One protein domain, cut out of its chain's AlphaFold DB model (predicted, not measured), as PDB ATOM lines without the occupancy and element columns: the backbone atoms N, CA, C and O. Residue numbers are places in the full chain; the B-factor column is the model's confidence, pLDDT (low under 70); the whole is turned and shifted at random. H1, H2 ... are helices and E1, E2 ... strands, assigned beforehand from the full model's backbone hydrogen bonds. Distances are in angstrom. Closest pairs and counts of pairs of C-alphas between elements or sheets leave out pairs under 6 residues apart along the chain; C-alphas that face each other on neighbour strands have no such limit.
ATOM      1  N   TYR A 198      14.417 -30.311  21.853       74.00
ATOM      2  CA  TYR A 198      15.750 -30.873  21.716       74.00
ATOM      3  C   TYR A 198      16.806 -29.840  22.094       74.00
ATOM      4  O   TYR A 198      16.590 -28.630  21.997       74.00
ATOM      5  N   LYS A 199      17.963 -30.322  22.556       68.62
ATOM      6  CA  LYS A 199      19.111 -29.460  22.832       68.62
ATOM      7  C   LYS A 199      20.005 -29.392  21.589       68.62
ATOM      8  O   LYS A 199      20.203 -30.410  20.921       68.62
ATOM      9  N   PRO A 200      20.580 -28.222  21.265       59.81
ATOM     10  CA  PRO A 200      21.582 -28.131  20.211       59.81
ATOM     11  C   PRO A 200      22.746 -29.103  20.459       59.81
ATOM     12  O   PRO A 200      23.220 -29.228  21.588       59.81
ATOM     13  N   GLY A 201      23.200 -29.790  19.408       60.75
ATOM     14  CA  GLY A 201      24.309 -30.750  19.483       60.75
ATOM     15  C   GLY A 201      23.939 -32.151  19.988       60.75
ATOM     16  O   GLY A 201      24.825 -32.985  20.135       60.75
ATOM     17  N   SER A 202      22.656 -32.445  20.224       69.56
ATOM     18  CA  SER A 202      22.198 -33.774  20.665       69.56
ATOM     19  C   SER A 202      22.296 -34.885  19.607       69.56
ATOM     20  O   SER A 202      22.061 -36.044  19.935       69.56
ATOM     21  N   GLY A 203      22.660 -34.562  18.364       70.75
ATOM     22  CA  GLY A 203      22.729 -35.531  17.270       70.75
ATOM     23  C   GLY A 203      21.344 -35.967  16.781       70.75
ATOM     24  O   GLY A 203      20.379 -35.209  16.869       70.75
ATOM     25  N   SER A 204      21.256 -37.182  16.232       72.75
ATOM     26  CA  SER A 204      19.994 -37.746  15.740       72.75
ATOM     27  C   SER A 204      19.080 -38.138  16.904       72.75
ATOM     28  O   SER A 204      19.497 -38.888  17.788       72.75
ATOM     29  N   ILE A 205      17.837 -37.648  16.897       78.38
ATOM     30  CA  ILE A 205      16.827 -37.927  17.927       78.38
ATOM     31  C   ILE A 205      15.619 -38.612  17.271       78.38
ATOM     32  O   ILE A 205      15.120 -38.113  16.259       78.38
ATOM     33  N   PRO A 206      15.103 -39.720  17.835       81.69
ATOM     34  CA  PRO A 206      13.857 -40.319  17.371       81.69
ATOM     35  C   PRO A 206      12.679 -39.379  17.655       81.69
ATOM     36  O   PRO A 206      12.419 -39.030  18.804       81.69
ATOM     37  N   LEU A 207      11.949 -38.989  16.606       80.81
ATOM     38  CA  LEU A 207      10.825 -38.054  16.729       80.81
ATOM     39  C   LEU A 207       9.637 -38.666  17.488       80.81
ATOM     40  O   LEU A 207       9.009 -38.007  18.314       80.81
ATOM     41  N   PHE A 208       9.356 -39.946  17.243       87.00
ATOM     42  CA  PHE A 208       8.218 -40.650  17.827       87.00
ATOM     43  C   PHE A 208       8.647 -42.029  18.349       87.00
ATOM     44  O   PHE A 208       8.400 -43.040  17.699       87.00
ATOM     45  N   PRO A 209       9.341 -42.106  19.495       86.31
ATOM     46  CA  PRO A 209       9.889 -43.372  19.981       86.31
ATOM     47  C   PRO A 209       8.817 -44.377  20.433       86.31
ATOM     48  O   PRO A 209       9.079 -45.575  20.419       86.31
ATOM     49  N   SER A 210       7.628 -43.903  20.816       88.44
ATOM     50  CA  SER A 210       6.538 -44.729  21.361       88.44
ATOM     51  C   SER A 210       5.327 -44.845  20.434       88.44
ATOM     52  O   SER A 210       4.348 -45.488  20.804       88.44
ATOM     53  N   ILE A 211       5.377 -44.250  19.235       90.94
ATOM     54  CA  ILE A 211       4.226 -44.242  18.330       90.94
ATOM     55  C   ILE A 211       3.852 -45.656  17.907       90.94
ATOM     56  O   ILE A 211       4.692 -46.436  17.455       90.94
ATOM     57  N   HIS A 212       2.569 -45.968  18.006       90.69
ATOM     58  CA  HIS A 212       2.024 -47.223  17.520       90.69
ATOM     59  C   HIS A 212       0.649 -46.989  16.898       90.69
ATOM     60  O   HIS A 212      -0.046 -46.024  17.222       90.69
ATOM     61  N   LEU A 213       0.281 -47.848  15.951       89.31
ATOM     62  CA  LEU A 213      -1.036 -47.816  15.331       89.31
ATOM     63  C   LEU A 213      -1.973 -48.716  16.133       89.31
ATOM     64  O   LEU A 213      -1.817 -49.936  16.111       89.31
ATOM     65  N   GLU A 214      -2.954 -48.117  16.799       90.62
ATOM     66  CA  GLU A 214      -4.075 -48.848  17.378       90.62
ATOM     67  C   GLU A 214      -5.096 -49.138  16.269       90.62
ATOM     68  O   GLU A 214      -5.476 -48.243  15.509       90.62
ATOM     69  N   THR A 215      -5.511 -50.398  16.148       87.19
ATOM     70  CA  THR A 215      -6.373 -50.884  15.054       87.19
ATOM     71  C   THR A 215      -7.705 -51.436  15.541       87.19
ATOM     72  O   THR A 215      -8.602 -51.632  14.721       87.19
ATOM     73  N   CYS A 216      -7.877 -51.631  16.853       86.94
ATOM     74  CA  CYS A 216      -9.128 -52.100  17.452       86.94
ATOM     75  C   CYS A 216      -9.650 -53.407  16.835       86.94
ATOM     76  O   CYS A 216     -10.852 -53.538  16.601       86.94
ATOM     77  N   ASP A 217      -8.736 -54.330  16.514       83.06
ATOM     78  CA  ASP A 217      -9.004 -55.610  15.842       83.06
ATOM     79  C   ASP A 217      -9.659 -55.483  14.448       83.06
ATOM     80  O   ASP A 217     -10.186 -56.450  13.891       83.06
ATOM     81  N   GLY A 218      -9.626 -54.287  13.855       80.75
ATOM     82  CA  GLY A 218     -10.120 -54.028  12.509       80.75
ATOM     83  C   GLY A 218      -9.130 -54.486  11.429       80.75
ATOM     84  O   GLY A 218      -7.918 -54.317  11.590       80.75
ATOM     85  N   PRO A 219      -9.602 -55.029  10.290       85.94
ATOM     86  CA  PRO A 219      -8.720 -55.383   9.186       85.94
ATOM     87  C   PRO A 219      -8.092 -54.121   8.579       85.94
ATOM     88  O   PRO A 219      -8.793 -53.189   8.187       85.94
ATOM     89  N   VAL A 220      -6.764 -54.109   8.455       84.56
ATOM     90  CA  VAL A 220      -6.014 -52.996   7.858       84.56
ATOM     91  C   VAL A 220      -5.546 -53.381   6.459       84.56
ATOM     92  O   VAL A 220      -4.759 -54.308   6.291       84.56
ATOM     93  N   SER A 221      -6.026 -52.664   5.442       88.44
ATOM     94  CA  SER A 221      -5.669 -52.905   4.036       88.44
ATOM     95  C   SER A 221      -4.453 -52.102   3.571       88.44
ATOM     96  O   SER A 221      -3.659 -52.589   2.771       88.44
ATOM     97  N   SER A 222      -4.294 -50.870   4.055       89.06
ATOM     98  CA  SER A 222      -3.139 -50.015   3.771       89.06
ATOM     99  C   SER A 222      -3.015 -48.923   4.832       89.06
ATOM    100  O   SER A 222      -4.020 -48.474   5.380       89.06
ATOM    101  N   ILE A 223      -1.785 -48.493   5.114       85.19
ATOM    102  CA  ILE A 223      -1.482 -47.427   6.073       85.19
ATOM    103  C   ILE A 223      -0.695 -46.356   5.323       85.19
ATOM    104  O   ILE A 223       0.365 -46.641   4.772       85.19
ATOM    105  N   HIS A 224      -1.207 -45.128   5.316       85.69
ATOM    106  CA  HIS A 224      -0.515 -43.961   4.778       85.69
ATOM    107  C   HIS A 224      -0.376 -42.935   5.900       85.69
ATOM    108  O   HIS A 224      -1.346 -42.645   6.599       85.69
ATOM    109  N   THR A 225       0.829 -42.404   6.093       81.81
ATOM    110  CA  THR A 225       1.098 -41.367   7.092       81.81
ATOM    111  C   THR A 225       1.923 -40.253   6.463       81.81
ATOM    112  O   THR A 225       2.817 -40.509   5.655       81.81
ATOM    113  N   THR A 226       1.605 -39.015   6.814       84.69
ATOM    114  CA  THR A 226       2.348 -37.826   6.398       84.69
ATOM    115  C   THR A 226       2.681 -37.052   7.657       84.69
ATOM    116  O   THR A 226       1.794 -36.738   8.445       84.69
ATOM    117  N   ILE A 227       3.968 -36.793   7.863       80.31
ATOM    118  CA  ILE A 227       4.467 -36.046   9.014       80.31
ATOM    119  C   ILE A 227       4.942 -34.698   8.492       80.31
ATOM    120  O   ILE A 227       5.819 -34.642   7.632       80.31
ATOM    121  N   GLU A 228       4.372 -33.628   9.031       80.62
ATOM    122  CA  GLU A 228       4.810 -32.260   8.790       80.62
ATOM    123  C   GLU A 228       5.415 -31.713  10.084       80.62
ATOM    124  O   GLU A 228       4.810 -31.802  11.155       80.62
ATOM    125  N   LEU A 229       6.643 -31.205  10.000       75.88
ATOM    126  CA  LEU A 229       7.353 -30.622  11.133       75.88
ATOM    127  C   LEU A 229       7.359 -29.106  10.971       75.88
ATOM    128  O   LEU A 229       7.826 -28.598   9.954       75.88
ATOM    129  N   GLN A 230       6.881 -28.395  11.989       71.62
ATOM    130  CA  GLN A 230       6.882 -26.937  12.026       71.62
ATOM    131  C   GLN A 230       7.674 -26.448  13.240       71.62
ATOM    132  O   GLN A 230       7.458 -26.904  14.367       71.62
ATOM    133  N   THR A 231       8.594 -25.511  13.023       69.56
ATOM    134  CA  THR A 231       9.371 -24.882  14.094       69.56
ATOM    135  C   THR A 231       8.590 -23.687  14.658       69.56
ATOM    136  O   THR A 231       8.102 -22.836  13.920       69.56
ATOM    137  N   ASN A 232       8.435 -23.617  15.986       58.38
ATOM    138  CA  ASN A 232       7.719 -22.511  16.651       58.38
ATOM    139  C   ASN A 232       8.624 -21.315  16.996       58.38
ATOM    140  O   ASN A 232       8.121 -20.243  17.323       58.38
ATOM    141  N   TYR A 233       9.949 -21.484  16.942       56.16
ATOM    142  CA  TYR A 233      10.923 -20.439  17.264       56.16
ATOM    143  C   TYR A 233      11.933 -20.280  16.133       56.16
ATOM    144  O   TYR A 233      13.026 -20.843  16.148       56.16
ATOM    145  N   ILE A 234      11.555 -19.459  15.162       54.88
ATOM    146  CA  ILE A 234      12.415 -19.038  14.063       54.88
ATOM    147  C   ILE A 234      13.387 -17.999  14.635       54.88
ATOM    148  O   ILE A 234      13.053 -16.823  14.751       54.88
ATOM    149  N   GLY A 235      14.573 -18.412  15.082       52.50
ATOM    150  CA  GLY A 235      15.554 -17.417  15.530       52.50
ATOM    151  C   GLY A 235      16.846 -17.925  16.152       52.50
ATOM    152  O   GLY A 235      17.840 -17.199  16.128       52.50
ATOM    153  N   LYS A 236      16.891 -19.151  16.692       51.81
ATOM    154  CA  LYS A 236      18.094 -19.674  17.364       51.81
ATOM    155  C   LYS A 236      18.363 -21.130  16.985       51.81
ATOM    156  O   LYS A 236      17.448 -21.938  16.934       51.81
ATOM    157  N   GLY A 237      19.633 -21.470  16.771       57.34
ATOM    158  CA  GLY A 237      20.050 -22.845  16.483       57.34
ATOM    159  C   GLY A 237      19.671 -23.330  15.079       57.34
ATOM    160  O   GLY A 237      19.706 -22.566  14.116       57.34
ATOM    161  N   CYS A 238      19.346 -24.616  14.985       57.16
ATOM    162  CA  CYS A 238      19.023 -25.342  13.752       57.16
ATOM    163  C   CYS A 238      17.726 -24.929  13.068       57.16
ATOM    164  O   CYS A 238      17.513 -25.259  11.909       57.16
ATOM    165  N   ASP A 239      16.888 -24.184  13.778       55.56
ATOM    166  CA  ASP A 239      15.585 -23.736  13.298       55.56
ATOM    167  C   ASP A 239      15.676 -22.364  12.597       55.56
ATOM    168  O   ASP A 239      14.662 -21.717  12.336       55.56
ATOM    169  N   ARG A 240      16.895 -21.863  12.332       65.12
ATOM    170  CA  ARG A 240      17.133 -20.534  11.751       65.12
ATOM    171  C   ARG A 240      17.211 -20.603  10.221       65.12
ATOM    172  O   ARG A 240      18.238 -20.976   9.666       65.12
ATOM    173  N   GLU A 241      16.172 -20.126   9.541       55.31
ATOM    174  CA  GLU A 241      16.063 -20.120   8.068       55.31
ATOM    175  C   GLU A 241      17.004 -19.131   7.344       55.31
ATOM    176  O   GLU A 241      17.025 -19.063   6.120       55.31
ATOM    177  N   THR A 242      17.804 -18.345   8.074       54.56
ATOM    178  CA  THR A 242      18.670 -17.303   7.487       54.56
ATOM    179  C   THR A 242      20.071 -17.789   7.101       54.56
ATOM    180  O   THR A 242      20.875 -17.002   6.605       54.56
ATOM    181  N   TYR A 243      20.414 -19.052   7.366       57.56
ATOM    182  CA  TYR A 243      21.707 -19.632   6.994       57.56
ATOM    183  C   TYR A 243      21.610 -20.406   5.674       57.56
ATOM    184  O   TYR A 243      20.551 -20.898   5.303       57.56
ATOM    185  N   SER A 244      22.736 -20.561   4.968       56.91
ATOM    186  CA  SER A 244      22.789 -21.502   3.842       56.91
ATOM    187  C   SER A 244      22.517 -22.930   4.333       56.91
ATOM    188  O   SER A 244      22.889 -23.268   5.459       56.91
ATOM    189  N   GLU A 245      21.944 -23.791   3.489       59.06
ATOM    190  CA  GLU A 245      21.652 -25.194   3.832       59.06
ATOM    191  C   GLU A 245      22.890 -25.920   4.397       59.06
ATOM    192  O   GLU A 245      22.814 -26.618   5.405       59.06
ATOM    193  N   LYS A 246      24.075 -25.663   3.826       58.62
ATOM    194  CA  LYS A 246      25.357 -26.224   4.291       58.62
ATOM    195  C   LYS A 246      25.781 -25.693   5.665       58.62
ATOM    196  O   LYS A 246      26.359 -26.430   6.463       58.62
ATOM    197  N   SER A 247      25.514 -24.419   5.946       58.34
ATOM    198  CA  SER A 247      25.802 -23.790   7.241       58.34
ATOM    199  C   SER A 247      24.860 -24.303   8.330       58.34
ATOM    200  O   SER A 247      25.328 -24.608   9.422       58.34
ATOM    201  N   LEU A 248      23.571 -24.472   8.012       63.75
ATOM    202  CA  LEU A 248      22.587 -25.141   8.868       63.75
ATOM    203  C   LEU A 248      23.014 -26.573   9.169       63.75
ATOM    204  O   LEU A 248      23.140 -26.936  10.331       63.75
ATOM    205  N   GLN A 249      23.351 -27.355   8.141       64.56
ATOM    206  CA  GLN A 249      23.834 -28.722   8.319       64.56
ATOM    207  C   GLN A 249      25.041 -28.777   9.261       64.56
ATOM    208  O   GLN A 249      25.073 -29.624  10.144       64.56
ATOM    209  N   LYS A 250      26.011 -27.860   9.166       63.41
ATOM    210  CA  LYS A 250      27.125 -27.819  10.127       63.41
ATOM    211  C   LYS A 250      26.696 -27.386  11.534       63.41
ATOM    212  O   LYS A 250      27.091 -28.033  12.501       63.41
ATOM    213  N   LEU A 251      25.910 -26.315  11.661       60.97
ATOM    214  CA  LEU A 251      25.405 -25.815  12.948       60.97
ATOM    215  C   LEU A 251      24.605 -26.898  13.697       60.97
ATOM    216  O   LEU A 251      24.620 -26.956  14.924       60.97
ATOM    217  N   CYS A 252      23.974 -27.792  12.937       62.97
ATOM    218  CA  CYS A 252      23.203 -28.934  13.413       62.97
ATOM    219  C   CYS A 252      23.993 -30.234  13.544       62.97
ATOM    220  O   CYS A 252      23.410 -31.266  13.859       62.97
ATOM    221  N   GLY A 253      25.308 -30.211  13.303       61.28
ATOM    222  CA  GLY A 253      26.161 -31.399  13.392       61.28
ATOM    223  C   GLY A 253      25.944 -32.435  12.279       61.28
ATOM    224  O   GLY A 253      26.433 -33.552  12.391       61.28
ATOM    225  N   ALA A 254      25.243 -32.077  11.203       58.03
ATOM    226  CA  ALA A 254      24.967 -32.905  10.029       58.03
ATOM    227  C   ALA A 254      26.043 -32.815   8.920       58.03
ATOM    228  O   ALA A 254      26.006 -33.603   7.980       58.03
ATOM    229  N   SER A 255      27.012 -31.887   9.000       61.38
ATOM    230  CA  SER A 255      28.120 -31.783   8.028       61.38
ATOM    231  C   SER A 255      29.434 -31.301   8.656       61.38
ATOM    232  O   SER A 255      29.444 -30.353   9.440       61.38
ATOM    233  N   SER A 256      30.560 -31.928   8.291       58.53
ATOM    234  CA  SER A 256      31.900 -31.689   8.862       58.53
ATOM    235  C   SER A 256      32.836 -30.822   7.999       58.53
ATOM    236  O   SER A 256      33.934 -30.496   8.443       58.53
ATOM    237  N   GLY A 257      32.433 -30.434   6.779       63.47
ATOM    238  CA  GLY A 257      33.341 -29.843   5.778       63.47
ATOM    239  C   GLY A 257      33.388 -28.309   5.679       63.47
ATOM    240  O   GLY A 257      34.313 -27.773   5.075       63.47
ATOM    241  N   ALA A 258      32.415 -27.579   6.233       67.00
ATOM    242  CA  ALA A 258      32.411 -26.108   6.207       67.00
ATOM    243  C   ALA A 258      33.213 -25.531   7.386       67.00
ATOM    244  O   ALA A 258      33.297 -26.155   8.440       67.00
ATOM    245  N   ILE A 259      33.770 -24.324   7.264       72.81
ATOM    246  CA  ILE A 259      34.512 -23.643   8.343       72.81
ATOM    247  C   ILE A 259      33.781 -22.355   8.688       72.81
ATOM    248  O   ILE A 259      33.429 -21.592   7.796       72.81
TER     249      ILE A 259
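Overview. This is residues 198 to 259 of the 384 residues of an uncharacterized protein of Colinus virginianus (UniProt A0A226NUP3). With little regular structure, the printed part is a long open loop: from residue 198 the backbone runs out through the short strand E1, turns back at one far end, and returns to a head of coil around the single helix H1. Residues 214 to 222, of which 214 belongs to E1, stick out free. The 62 residues include E1, then H1, together 10 residues, of mixed class. The whole is extended, a rod spanning 54 by 22 by 20 A, with a radius of gyration of the C-alphas of 17.2 A.

Arrangement. E1, residues 212 to 214, pairs with no named strand. H1, residues 245 to 251, is apart from E1. In H1 every O i to N i+4 pair is within hydrogen-bond range.

Along the chain. E1 begins at C-alpha 212 (2.024, -47.223, 17.520). H1 measures 9.9 A and ends at C-alpha 251 (25.405, -25.815, 12.948).

Size, cuts and confidence. The C-alphas farthest apart, of Asp 217 and Ile 259, are 54.5 A apart. The link from E1 to H1, 30 residues, is long. The printed part has no cut. The model's pLDDT is under 70 at residues 199 to 202 and 231 to 258.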